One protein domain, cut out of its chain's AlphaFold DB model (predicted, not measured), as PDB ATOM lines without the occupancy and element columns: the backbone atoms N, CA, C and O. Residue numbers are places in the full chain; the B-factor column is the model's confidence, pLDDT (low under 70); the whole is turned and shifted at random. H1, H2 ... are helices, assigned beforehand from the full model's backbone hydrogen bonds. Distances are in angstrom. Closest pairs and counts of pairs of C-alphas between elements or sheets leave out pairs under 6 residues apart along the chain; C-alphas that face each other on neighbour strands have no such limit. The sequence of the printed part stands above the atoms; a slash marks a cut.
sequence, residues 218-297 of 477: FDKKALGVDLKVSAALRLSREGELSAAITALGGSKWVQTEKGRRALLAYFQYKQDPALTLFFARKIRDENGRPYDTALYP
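Overview. This is residues 218 to 297 of the 477 residues of the protein "SLT domain-containing protein" of Alphaproteobacteria bacterium RIFCSPHIGHO2_02_FULL_46_13 (UniProt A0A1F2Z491). Two helical hairpins, H2 with H3 and H5 with H6, stand crosswise to each other, and H5 and H6 lie nearest the middle. H1 packs on residues 262 to 266 of H5, H4 makes a corner with H5, and H7 packs on H6 after a long loop that reaches to Asn 287, far from H2 and H3. The printed part has 80 residues with seven named helices, H1 to H7 in order, and no named strand: all helix. It is compact, with a radius of gyration of the C-alphas of 11.5 A and spans of 31 by 25 by 19 A.

Along the chain. H1 is residues 218 to 224, with C-alpha 218 at (-36.166, -12.105, 28.966). H2 is residues 227 to 237, 15.4 A long, and H3 is residues 241 to 247. H4 is residues 252 to 255. H5, residues 257 to 269, is the longest, 18.4 A. H6 is residues 273 to 280, 10.1 A long, and H7 is residues 292 to 295, with C-alpha 295 at (-49.948, -26.379, 43.562).

Arrangement. H5 and H6, the hubs, form a hairpin at a shallow tilt of 21 degrees, closest at the C-alphas of Phe 267 and Thr 276, 5.5 A. H1 touches H5 at a steep tilt of 65 degrees, with Lys 220 and Tyr 266 closest, their C-alphas 6.6 A apart. H4 and H5 touch only at the corner. H6 touches H7, the closest C-alphas being Leu 277 and Leu 295, 5.2 A. H2 and H6 only just touch, with 3 pairs of C-alphas within 8 A, the closest Ser 236 and Leu 275, 6.8 A. H2 and H3 form a hairpin at 9 degrees, a shallow tilt, with the C-alphas of Ala 232 and Ala 244 3.9 A apart. H3 and H5 are apart. In H1, H2, H3, H5 and H6 every O i to N i+4 pair is within hydrogen-bond range; H4 and H7 are too short for one.

Size, cuts and confidence. The C-alphas farthest apart, Glu 238 and Asn 287, are 34.5 A apart. The printed part has no cut; the link from H6 to H7 is long, the others tight. No printed residue is under 70 in pLDDT.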
ATOM      1  N   PHE A 218     -35.584 -12.203  30.303       97.12
ATOM      2  CA  PHE A 218     -36.166 -12.105  28.966       97.12
ATOM      3  C   PHE A 218     -37.649 -12.491  28.970       97.12
ATOM      4  O   PHE A 218     -38.482 -11.692  28.539       97.12
ATOM      5  N   ASP A 219     -37.992 -13.667  29.508       97.62
ATOM      6  CA  ASP A 219     -39.378 -14.147  29.555       97.62
ATOM      7  C   ASP A 219     -40.251 -13.216  30.394       97.62
ATOM      8  O   ASP A 219     -41.349 -12.862  29.977       97.62
ATOM      9  N   LYS A 220     -39.738 -12.733  31.533       98.06
ATOM     10  CA  LYS A 220     -40.412 -11.739  32.377       98.06
ATOM     11  C   LYS A 220     -40.782 -10.480  31.593       98.06
ATOM     12  O   LYS A 220     -41.914 -10.009  31.705       98.06
ATOM     13  N   LYS A 221     -39.847  -9.928  30.810       97.88
ATOM     14  CA  LYS A 221     -40.092  -8.733  29.986       97.88
ATOM     15  C   LYS A 221     -41.083  -9.034  28.862       97.88
ATOM     16  O   LYS A 221     -42.016  -8.263  28.660       97.88
ATOM     17  N   ALA A 222     -40.904 -10.155  28.165       97.94
ATOM     18  CA  ALA A 222     -41.737 -10.537  27.029       97.94
ATOM     19  C   ALA A 222     -43.188 -10.855  27.439       97.94
ATOM     20  O   ALA A 222     -44.118 -10.403  26.778       97.94
ATOM     21  N   LEU A 223     -43.391 -11.569  28.550       98.00
ATOM     22  CA  LEU A 223     -44.711 -11.818  29.144       98.00
ATOM     23  C   LEU A 223     -45.345 -10.535  29.696       98.00
ATOM     24  O   LEU A 223     -46.564 -10.392  29.667       98.00
ATOM     25  N   GLY A 224     -44.526  -9.591  30.169       96.75
ATOM     26  CA  GLY A 224     -44.978  -8.295  30.678       96.75
ATOM     27  C   GLY A 224     -45.589  -7.359  29.644       96.75
ATOM     28  O   GLY A 224     -46.390  -6.511  30.020       96.75
ATOM     29  N   VAL A 225     -45.247  -7.526  28.365       96.69
ATOM     30  CA  VAL A 225     -45.800  -6.729  27.256       96.69
ATOM     31  C   VAL A 225     -46.793  -7.514  26.393       96.69
ATOM     32  O   VAL A 225     -47.346  -6.974  25.439       96.69
ATOM     33  N   ASP A 226     -47.032  -8.790  26.706       97.44
ATOM     34  CA  ASP A 226     -48.001  -9.613  25.990       97.44
ATOM     35  C   ASP A 226     -49.428  -9.227  26.417       97.44
ATOM     36  O   ASP A 226     -49.830  -9.392  27.577       97.44
ATOM     37  N   LEU A 227     -50.204  -8.696  25.466       97.00
ATOM     38  CA  LEU A 227     -51.565  -8.210  25.711       97.00
ATOM     39  C   LEU A 227     -52.512  -9.326  26.168       97.00
ATOM     40  O   LEU A 227     -53.386  -9.074  26.997       97.00
ATOM     41  N   LYS A 228     -52.325 -10.565  25.690       97.75
ATOM     42  CA  LYS A 228     -53.159 -11.710  26.094       97.75
ATOM     43  C   LYS A 228     -52.866 -12.116  27.532       97.75
ATOM     44  O   LYS A 228     -53.787 -12.392  28.296       97.75
ATOM     45  N   VAL A 229     -51.589 -12.109  27.919       98.00
ATOM     46  CA  VAL A 229     -51.166 -12.401  29.298       98.00
ATOM     47  C   VAL A 229     -51.651 -11.317  30.260       98.00
ATOM     48  O   VAL A 229     -52.163 -11.628  31.335       98.00
ATOM     49  N   SER A 230     -51.551 -10.050  29.856       97.12
ATOM     50  CA  SER A 230     -52.061  -8.917  30.638       97.12
ATOM     51  C   SER A 230     -53.582  -8.974  30.805       97.12
ATOM     52  O   SER A 230     -54.083  -8.805  31.917       97.12
ATOM     53  N   ALA A 231     -54.319  -9.283  29.730       97.69
ATOM     54  CA  ALA A 231     -55.765  -9.480  29.785       97.69
ATOM     55  C   ALA A 231     -56.151 -10.642  30.710       97.69
ATOM     56  O   ALA A 231     -57.065 -10.496  31.517       97.69
ATOM     57  N   ALA A 232     -55.425 -11.762  30.650       98.06
ATOM     58  CA  ALA A 232     -55.668 -12.910  31.515       98.06
ATOM     59  C   ALA A 232     -55.472 -12.586  33.002       98.06
ATOM     60  O   ALA A 232     -56.323 -12.929  33.816       98.06
ATOM     61  N   LEU A 233     -54.394 -11.881  33.360       97.62
ATOM     62  CA  LEU A 233     -54.163 -11.435  34.740       97.62
ATOM     63  C   LEU A 233     -55.271 -10.504  35.237       97.62
ATOM     64  O   LEU A 233     -55.723 -10.641  36.371       97.62
ATOM     65  N   ARG A 234     -55.714  -9.560  34.400       97.06
ATOM     66  CA  ARG A 234     -56.809  -8.651  34.754       97.06
ATOM     67  C   ARG A 234     -58.104  -9.427  35.016       97.06
ATOM     68  O   ARG A 234     -58.670  -9.289  36.091       97.06
ATOM     69  N   LEU A 235     -58.504 -10.289  34.080       97.38
ATOM     70  CA  LEU A 235     -59.714 -11.110  34.199       97.38
ATOM     71  C   LEU A 235     -59.659 -12.043  35.418       97.38
ATOM     72  O   LEU A 235     -60.623 -12.136  36.165       97.38
ATOM     73  N   SER A 236     -58.516 -12.686  35.675       96.38
ATOM     74  CA  SER A 236     -58.336 -13.542  36.857       96.38
ATOM     75  C   SER A 236     -58.544 -12.767  38.161       96.38
ATOM     76  O   SER A 236     -59.251 -13.227  39.057       96.38
ATOM     77  N   ARG A 237     -57.997 -11.549  38.242       93.31
ATOM     78  CA  ARG A 237     -58.150 -10.652  39.398       93.31
ATOM     79  C   ARG A 237     -59.554 -10.087  39.559       93.31
ATOM     80  O   ARG A 237     -59.864  -9.629  40.647       93.31
ATOM     81  N   GLU A 238     -60.378 -10.132  38.520       93.12
ATOM     82  CA  GLU A 238     -61.814  -9.824  38.557       93.12
ATOM     83  C   GLU A 238     -62.657 -11.077  38.882       93.12
ATOM     84  O   GLU A 238     -63.877 -11.002  38.962       93.12
ATOM     85  N   GLY A 239     -62.015 -12.234  39.094       90.56
ATOM     86  CA  GLY A 239     -62.664 -13.512  39.392       90.56
ATOM     87  C   GLY A 239     -63.107 -14.310  38.166       90.56
ATOM     88  O   GLY A 239     -63.628 -15.419  38.301       90.56
ATOM     89  N   GLU A 240     -62.827 -13.807  36.966       94.81
ATOM     90  CA  GLU A 240     -63.221 -14.381  35.680       94.81
ATOM     91  C   GLU A 240     -62.177 -15.383  35.164       94.81
ATOM     92  O   GLU A 240     -61.624 -15.249  34.068       94.81
ATOM     93  N   LEU A 241     -61.874 -16.420  35.956       93.19
ATOM     94  CA  LEU A 241     -60.809 -17.386  35.636       93.19
ATOM     95  C   LEU A 241     -61.026 -18.082  34.279       93.19
ATOM     96  O   LEU A 241     -60.071 -18.291  33.532       93.19
ATOM     97  N   SER A 242     -62.271 -18.423  33.931       92.62
ATOM     98  CA  SER A 242     -62.590 -19.046  32.636       92.62
ATOM     99  C   SER A 242     -62.279 -18.109  31.462       92.62
ATOM    100  O   SER A 242     -61.623 -18.505  30.490       92.62
ATOM    101  N   ALA A 243     -62.671 -16.836  31.578       96.25
ATOM    102  CA  ALA A 243     -62.353 -15.818  30.585       96.25
ATOM    103  C   ALA A 243     -60.841 -15.551  30.527       96.25
ATOM    104  O   ALA A 243     -60.290 -15.417  29.437       96.25
ATOM    105  N   ALA A 244     -60.147 -15.557  31.669       96.62
ATOM    106  CA  ALA A 244     -58.696 -15.410  31.735       96.62
ATOM    107  C   ALA A 244     -57.966 -16.521  30.962       96.62
ATOM    108  O   ALA A 244     -57.076 -16.244  30.158       96.62
ATOM    109  N   ILE A 245     -58.377 -17.779  31.153       94.50
ATOM    110  CA  ILE A 245     -57.836 -18.928  30.412       94.50
ATOM    111  C   ILE A 245     -58.140 -18.789  28.915       94.50
ATOM    112  O   ILE A 245     -57.265 -19.031  28.082       94.50
ATOM    113  N   THR A 246     -59.355 -18.356  28.574       96.00
ATOM    114  CA  THR A 246     -59.781 -18.132  27.186       96.00
ATOM    115  C   THR A 246     -58.974 -17.016  26.517       96.00
ATOM    116  O   THR A 246     -58.568 -17.166  25.366       96.00
ATOM    117  N   ALA A 247     -58.650 -15.938  27.237       95.44
ATOM    118  CA  ALA A 247     -57.829 -14.834  26.741       95.44
ATOM    119  C   ALA A 247     -56.395 -15.272  26.394       95.44
ATOM    120  O   ALA A 247     -55.794 -14.751  25.455       95.44
ATOM    121  N   LEU A 248     -55.861 -16.281  27.095       95.25
ATOM    122  CA  LEU A 248     -54.585 -16.919  26.744       95.25
ATOM    123  C   LEU A 248     -54.686 -17.802  25.488       95.25
ATOM    124  O   LEU A 248     -53.658 -18.246  24.964       95.25
ATOM    125  N   GLY A 249     -55.899 -18.037  24.978       88.00
ATOM    126  CA  GLY A 249     -56.181 -18.759  23.745       88.00
ATOM    127  C   GLY A 249     -55.359 -18.232  22.566       88.00
ATOM    128  O   GLY A 249     -55.335 -17.040  22.238       88.00
ATOM    129  N   GLY A 250     -54.605 -19.132  21.933       81.94
ATOM    130  CA  GLY A 250     -53.721 -18.782  20.821       81.94
ATOM    131  C   GLY A 250     -52.536 -17.884  21.207       81.94
ATOM    132  O   GLY A 250     -51.950 -17.254  20.331       81.94
ATOM    133  N   SER A 251     -52.194 -17.749  22.492       91.62
ATOM    134  CA  SER A 251     -50.900 -17.191  22.896       91.62
ATOM    135  C   SER A 251     -49.783 -18.173  22.533       91.62
ATOM    136  O   SER A 251     -49.909 -19.372  22.777       91.62
ATOM    137  N   LYS A 252     -48.655 -17.692  21.994       94.25
ATOM    138  CA  LYS A 252     -47.501 -18.562  21.685       94.25
ATOM    139  C   LYS A 252     -46.960 -19.284  22.928       94.25
ATOM    140  O   LYS A 252     -46.416 -20.380  22.824       94.25
ATOM    141  N   TRP A 253     -47.151 -18.689  24.107       95.44
ATOM    142  CA  TRP A 253     -46.678 -19.226  25.378       95.44
ATOM    143  C   TRP A 253     -47.408 -20.511  25.778       95.44
ATOM    144  O   TRP A 253     -46.772 -21.436  26.272       95.44
ATOM    145  N   VAL A 254     -48.715 -20.624  25.511       94.88
ATOM    146  CA  VAL A 254     -49.478 -21.833  25.877       94.88
ATOM    147  C   VAL A 254     -49.207 -23.025  24.954       94.88
ATOM    148  O   VAL A 254     -49.496 -24.159  25.332       94.88
ATOM    149  N   GLN A 255     -48.630 -22.788  23.770       92.50
ATOM    150  CA  GLN A 255     -48.419 -23.823  22.749       92.50
ATOM    151  C   GLN A 255     -47.220 -24.731  23.032       92.50
ATOM    152  O   GLN A 255     -47.169 -25.855  22.541       92.50
ATOM    153  N   THR A 256     -46.258 -24.276  23.835       94.00
ATOM    154  CA  THR A 256     -45.043 -25.042  24.150       94.00
ATOM    155  C   THR A 256     -44.987 -25.395  25.631       94.00
ATOM    156  O   THR A 256     -45.604 -24.745  26.473       94.00
ATOM    157  N   GLU A 257     -44.264 -26.453  25.993       93.12
ATOM    158  CA  GLU A 257     -44.052 -26.786  27.406       93.12
ATOM    159  C   GLU A 257     -43.206 -25.728  28.125       93.12
ATOM    160  O   GLU A 257     -43.595 -25.259  29.196       93.12
ATOM    161  N   LYS A 258     -42.114 -25.271  27.497       94.25
ATOM    162  CA  LYS A 258     -41.272 -24.187  28.021       94.25
ATOM    163  C   LYS A 258     -42.069 -22.897  28.238       94.25
ATOM    164  O   LYS A 258     -41.978 -22.300  29.305       94.25
ATOM    165  N   GLY A 259     -42.895 -22.498  27.268       95.75
ATOM    166  CA  GLY A 259     -43.733 -21.306  27.394       95.75
ATOM    167  C   GLY A 259     -44.786 -21.427  28.500       95.75
ATOM    168  O   GLY A 259     -45.000 -20.477  29.247       95.75
ATOM    169  N   ARG A 260     -45.383 -22.614  28.676       95.81
ATOM    170  CA  ARG A 260     -46.309 -22.894  29.784       95.81
ATOM    171  C   ARG A 260     -45.614 -22.802  31.144       95.81
ATOM    172  O   ARG A 260     -46.181 -22.209  32.058       95.81
ATOM    173  N   ARG A 261     -44.387 -23.321  31.277       96.69
ATOM    174  CA  ARG A 261     -43.571 -23.157  32.497       96.69
ATOM    175  C   ARG A 261     -43.238 -21.684  32.765       96.69
ATOM    176  O   ARG A 261     -43.354 -21.253  33.908       96.69
ATOM    177  N   ALA A 262     -42.918 -20.903  31.731       97.44
ATOM    178  CA  ALA A 262     -42.682 -19.463  31.863       97.44
ATOM    179  C   ALA A 262     -43.947 -18.700  32.302       97.44
ATOM    180  O   ALA A 262     -43.862 -17.845  33.179       97.44
ATOM    181  N   LEU A 263     -45.127 -19.048  31.766       97.62
ATOM    182  CA  LEU A 263     -46.413 -18.509  32.233       97.62
ATOM    183  C   LEU A 263     -46.657 -18.824  33.708       97.62
ATOM    184  O   LEU A 263     -46.996 -17.925  34.469       97.62
ATOM    185  N   LEU A 264     -46.450 -20.080  34.121       97.94
ATOM    186  CA  LEU A 264     -46.599 -20.484  35.519       97.94
ATOM    187  C   LEU A 264     -45.692 -19.658  36.442       97.94
ATOM    188  O   LEU A 264     -46.169 -19.092  37.423       97.94
ATOM    189  N   ALA A 265     -44.411 -19.539  36.085       97.94
ATOM    190  CA  ALA A 265     -43.443 -18.745  36.836       97.94
ATOM    191  C   ALA A 265     -43.831 -17.260  36.891       97.94
ATOM    192  O   ALA A 265     -43.703 -16.604  37.924       97.94
ATOM    193  N   TYR A 266     -44.360 -16.729  35.789       98.31
ATOM    194  CA  TYR A 266     -44.814 -15.348  35.709       98.31
ATOM    195  C   TYR A 266     -46.073 -15.083  36.544       98.31
ATOM    196  O   TYR A 266     -46.143 -14.050  37.206       98.31
ATOM    197  N   PHE A 267     -47.039 -16.005  36.583       97.69
ATOM    198  CA  PHE A 267     -48.222 -15.878  37.444       97.69
ATOM    199  C   PHE A 267     -47.868 -15.965  38.931       97.69
ATOM    200  O   PHE A 267     -48.399 -15.178  39.716       97.69
ATOM    201  N   GLN A 268     -46.898 -16.808  39.306       96.38
ATOM    202  CA  GLN A 268     -46.337 -16.800  40.661       96.38
ATOM    203  C   GLN A 268     -45.658 -15.466  40.985       96.38
ATOM    204  O   GLN A 268     -45.936 -14.874  42.025       96.38
ATOM    205  N   TYR A 269     -44.828 -14.950  40.072       96.94
ATOM    206  CA  TYR A 269     -44.184 -13.641  40.221       96.94
ATOM    207  C   TYR A 269     -45.200 -12.494  40.368       96.94
ATOM    208  O   TYR A 269     -44.976 -11.556  41.129       96.94
ATOM    209  N   LYS A 270     -46.331 -12.564  39.657       97.19
ATOM    210  CA  LYS A 270     -47.430 -11.587  39.738       97.19
ATOM    211  C   LYS A 270     -48.400 -11.831  40.893       97.19
ATOM    212  O   LYS A 270     -49.375 -11.079  40.993       97.19
ATOM    213  N   GLN A 271     -48.122 -12.834  41.729       96.31
ATOM    214  CA  GLN A 271     -48.929 -13.229  42.878       96.31
ATOM    215  C   GLN A 271     -50.404 -13.443  42.505       96.31
ATOM    216  O   GLN A 271     -51.305 -12.989  43.203       96.31
ATOM    217  N   ASP A 272     -50.652 -14.111  41.373       97.38
ATOM    218  CA  ASP A 272     -51.994 -14.534  40.959       97.38
ATOM    219  C   ASP A 272     -52.192 -16.018  41.320       97.38
ATOM    220  O   ASP A 272     -51.783 -16.904  40.555       97.38
ATOM    221  N   PRO A 273     -52.744 -16.331  42.506       97.19
ATOM    222  CA  PRO A 273     -52.844 -17.708  42.982       97.19
ATOM    223  C   PRO A 273     -53.836 -18.553  42.171       97.19
ATOM    224  O   PRO A 273     -53.617 -19.757  42.029       97.19
ATOM    225  N   ALA A 274     -54.884 -17.949  41.599       96.19
ATOM    226  CA  ALA A 274     -55.901 -18.663  40.830       96.19
ATOM    227  C   ALA A 274     -55.329 -19.194  39.504       96.19
ATOM    228  O   ALA A 274     -55.414 -20.399  39.227       96.19
ATOM    229  N   LEU A 275     -54.662 -18.336  38.718       97.00
ATOM    230  CA  LEU A 275     -53.963 -18.763  37.501       97.00
ATOM    231  C   LEU A 275     -52.781 -19.682  37.821       97.00
ATOM    232  O   LEU A 275     -52.591 -20.690  37.136       97.00
ATOM    233  N   THR A 276     -52.020 -19.386  38.880       97.94
ATOM    234  CA  THR A 276     -50.912 -20.242  39.331       97.94
ATOM    235  C   THR A 276     -51.395 -21.670  39.585       97.94
ATOM    236  O   THR A 276     -50.884 -22.612  38.977       97.94
ATOM    237  N   LEU A 277     -52.425 -21.838  40.421       96.81
ATOM    238  CA  LEU A 277     -52.980 -23.148  40.756       96.81
ATOM    239  C   LEU A 277     -53.565 -23.850  39.525       96.81
ATOM    240  O   LEU A 277     -53.396 -25.063  39.365       96.81
ATOM    241  N   PHE A 278     -54.241 -23.105  38.645       95.12
ATOM    242  CA  PHE A 278     -54.800 -23.651  37.410       95.12
ATOM    243  C   PHE A 278     -53.716 -24.278  36.521       95.12
ATOM    244  O   PHE A 278     -53.828 -25.443  36.127       95.12
ATOM    245  N   PHE A 279     -52.643 -23.532  36.248       95.69
ATOM    246  CA  PHE A 279     -51.544 -23.991  35.399       95.69
ATOM    247  C   PHE A 279     -50.704 -25.089  36.077       95.69
ATOM    248  O   PHE A 279     -50.345 -26.078  35.425       95.69
ATOM    249  N   ALA A 280     -50.458 -24.988  37.388       96.44
ATOM    250  CA  ALA A 280     -49.661 -25.950  38.155       96.44
ATOM    251  C   ALA A 280     -50.201 -27.389  38.092       96.44
ATOM    252  O   ALA A 280     -49.430 -28.349  38.097       96.44
ATOM    253  N   ARG A 281     -51.525 -27.569  37.968       93.38
ATOM    254  CA  ARG A 281     -52.159 -28.900  37.880       93.38
ATOM    255  C   ARG A 281     -51.666 -29.719  36.686       93.38
ATOM    256  O   ARG A 281     -51.513 -30.937  36.806       93.38
ATOM    257  N   LYS A 282     -51.391 -29.065  35.552       91.62
ATOM    258  CA  LYS A 282     -51.011 -29.728  34.289       91.62
ATOM    259  C   LYS A 282     -49.525 -29.601  33.944       91.62
ATOM    260  O   LYS A 282     -49.048 -30.349  33.098       91.62
ATOM    261  N   ILE A 283     -48.804 -28.675  34.568       95.00
ATOM    262  CA  ILE A 283     -47.382 -28.448  34.293       95.00
ATOM    263  C   ILE A 283     -46.518 -29.300  35.222       95.00
ATOM    264  O   ILE A 283     -46.846 -29.509  36.392       95.00
ATOM    265  N   ARG A 284     -45.408 -29.798  34.678       94.88
ATOM    266  CA  ARG A 284     -44.356 -30.519  35.394       94.88
ATOM    267  C   ARG A 284     -42.998 -29.877  35.114       94.88
ATOM    268  O   ARG A 284     -42.870 -29.094  34.166       94.88
ATOM    269  N   ASP A 285     -42.023 -30.172  35.961       94.06
ATOM    270  CA  ASP A 285     -40.619 -29.850  35.736       94.06
ATOM    271  C   ASP A 285     -39.978 -30.789  34.700       94.06
ATOM    272  O   ASP A 285     -40.640 -31.641  34.104       94.06
ATOM    273  N   GLU A 286     -38.685 -30.600  34.452       90.88
ATOM    274  CA  GLU A 286     -37.913 -31.383  33.478       90.88
ATOM    275  C   GLU A 286     -37.811 -32.870  33.832       90.88
ATOM    276  O   GLU A 286     -37.669 -33.696  32.936       90.88
ATOM    277  N   ASN A 287     -37.975 -33.219  35.109       92.25
ATOM    278  CA  ASN A 287     -37.968 -34.591  35.608       92.25
ATOM    279  C   ASN A 287     -39.387 -35.177  35.726       92.25
ATOM    280  O   ASN A 287     -39.578 -36.242  36.314       92.25
ATOM    281  N   GLY A 288     -40.407 -34.478  35.215       92.81
ATOM    282  CA  GLY A 288     -41.804 -34.900  35.299       92.81
ATOM    283  C   GLY A 288     -42.447 -34.707  36.679       92.81
ATOM    284  O   GLY A 288     -43.587 -35.139  36.884       92.81
ATOM    285  N   ARG A 289     -41.777 -34.036  37.625       94.19
ATOM    286  CA  ARG A 289     -42.316 -33.755  38.963       94.19
ATOM    287  C   ARG A 289     -43.242 -32.535  38.922       94.19
ATOM    288  O   ARG A 289     -43.015 -31.601  38.155       94.19
ATOM    289  N   PRO A 290     -44.319 -32.499  39.721       95.25
ATOM    290  CA  PRO A 290     -45.123 -31.288  39.865       95.25
ATOM    291  C   PRO A 290     -44.333 -30.182  40.577       95.25
ATOM    292  O   PRO A 290     -43.392 -30.473  41.303       95.25
ATOM    293  N   TYR A 291     -44.744 -28.926  40.400       96.81
ATOM    294  CA  TYR A 291     -44.246 -27.790  41.181       96.81
ATOM    295  C   TYR A 291     -45.158 -27.577  42.397       96.81
ATOM    296  O   TYR A 291     -46.204 -26.931  42.285       96.81
ATOM    297  N   ASP A 292     -44.804 -28.123  43.562       97.12
ATOM    298  CA  ASP A 292     -45.668 -28.063  44.752       97.12
ATOM    299  C   ASP A 292     -45.808 -26.637  45.295       97.12
ATOM    300  O   ASP A 292     -46.889 -26.242  45.731       97.12
ATOM    301  N   THR A 293     -44.778 -25.802  45.131       95.62
ATOM    302  CA  THR A 293     -44.867 -24.359  45.427       95.62
ATOM    303  C   THR A 293     -45.964 -23.637  44.623       95.62
ATOM    304  O   THR A 293     -46.524 -22.639  45.080       95.62
ATOM    305  N   ALA A 294     -46.325 -24.157  43.445       96.69
ATOM    306  CA  ALA A 294     -47.394 -23.618  42.609       96.69
ATOM    307  C   ALA A 294     -48.739 -24.353  42.796       96.69
ATOM    308  O   ALA A 294     -49.798 -23.767  42.585       96.69
ATOM    309  N   LEU A 295     -48.729 -25.627  43.211       96.75
ATOM    310  CA  LEU A 295     -49.948 -26.379  43.562       96.75
ATOM    311  C   LEU A 295     -50.566 -25.955  44.904       96.75
ATOM    312  O   LEU A 295     -51.750 -26.228  45.149       96.75
ATOM    313  N   TYR A 296     -49.767 -25.310  45.750       97.44
ATOM    314  CA  TYR A 296     -50.147 -24.807  47.067       97.44
ATOM    315  C   TYR A 296     -49.728 -23.340  47.204       97.44
ATOM    316  O   TYR A 296     -48.887 -23.059  48.051       97.44
ATOM    317  N   PRO A 297     -50.212 -22.416  46.347       96.44
ATOM    318  CA  PRO A 297     -49.764 -21.026  46.362       96.44
ATOM    319  C   PRO A 297     -50.161 -20.327  47.668       96.44
ATOM    320  O   PRO A 297     -51.154 -20.677  48.303       96.44
TER     321      PRO A 297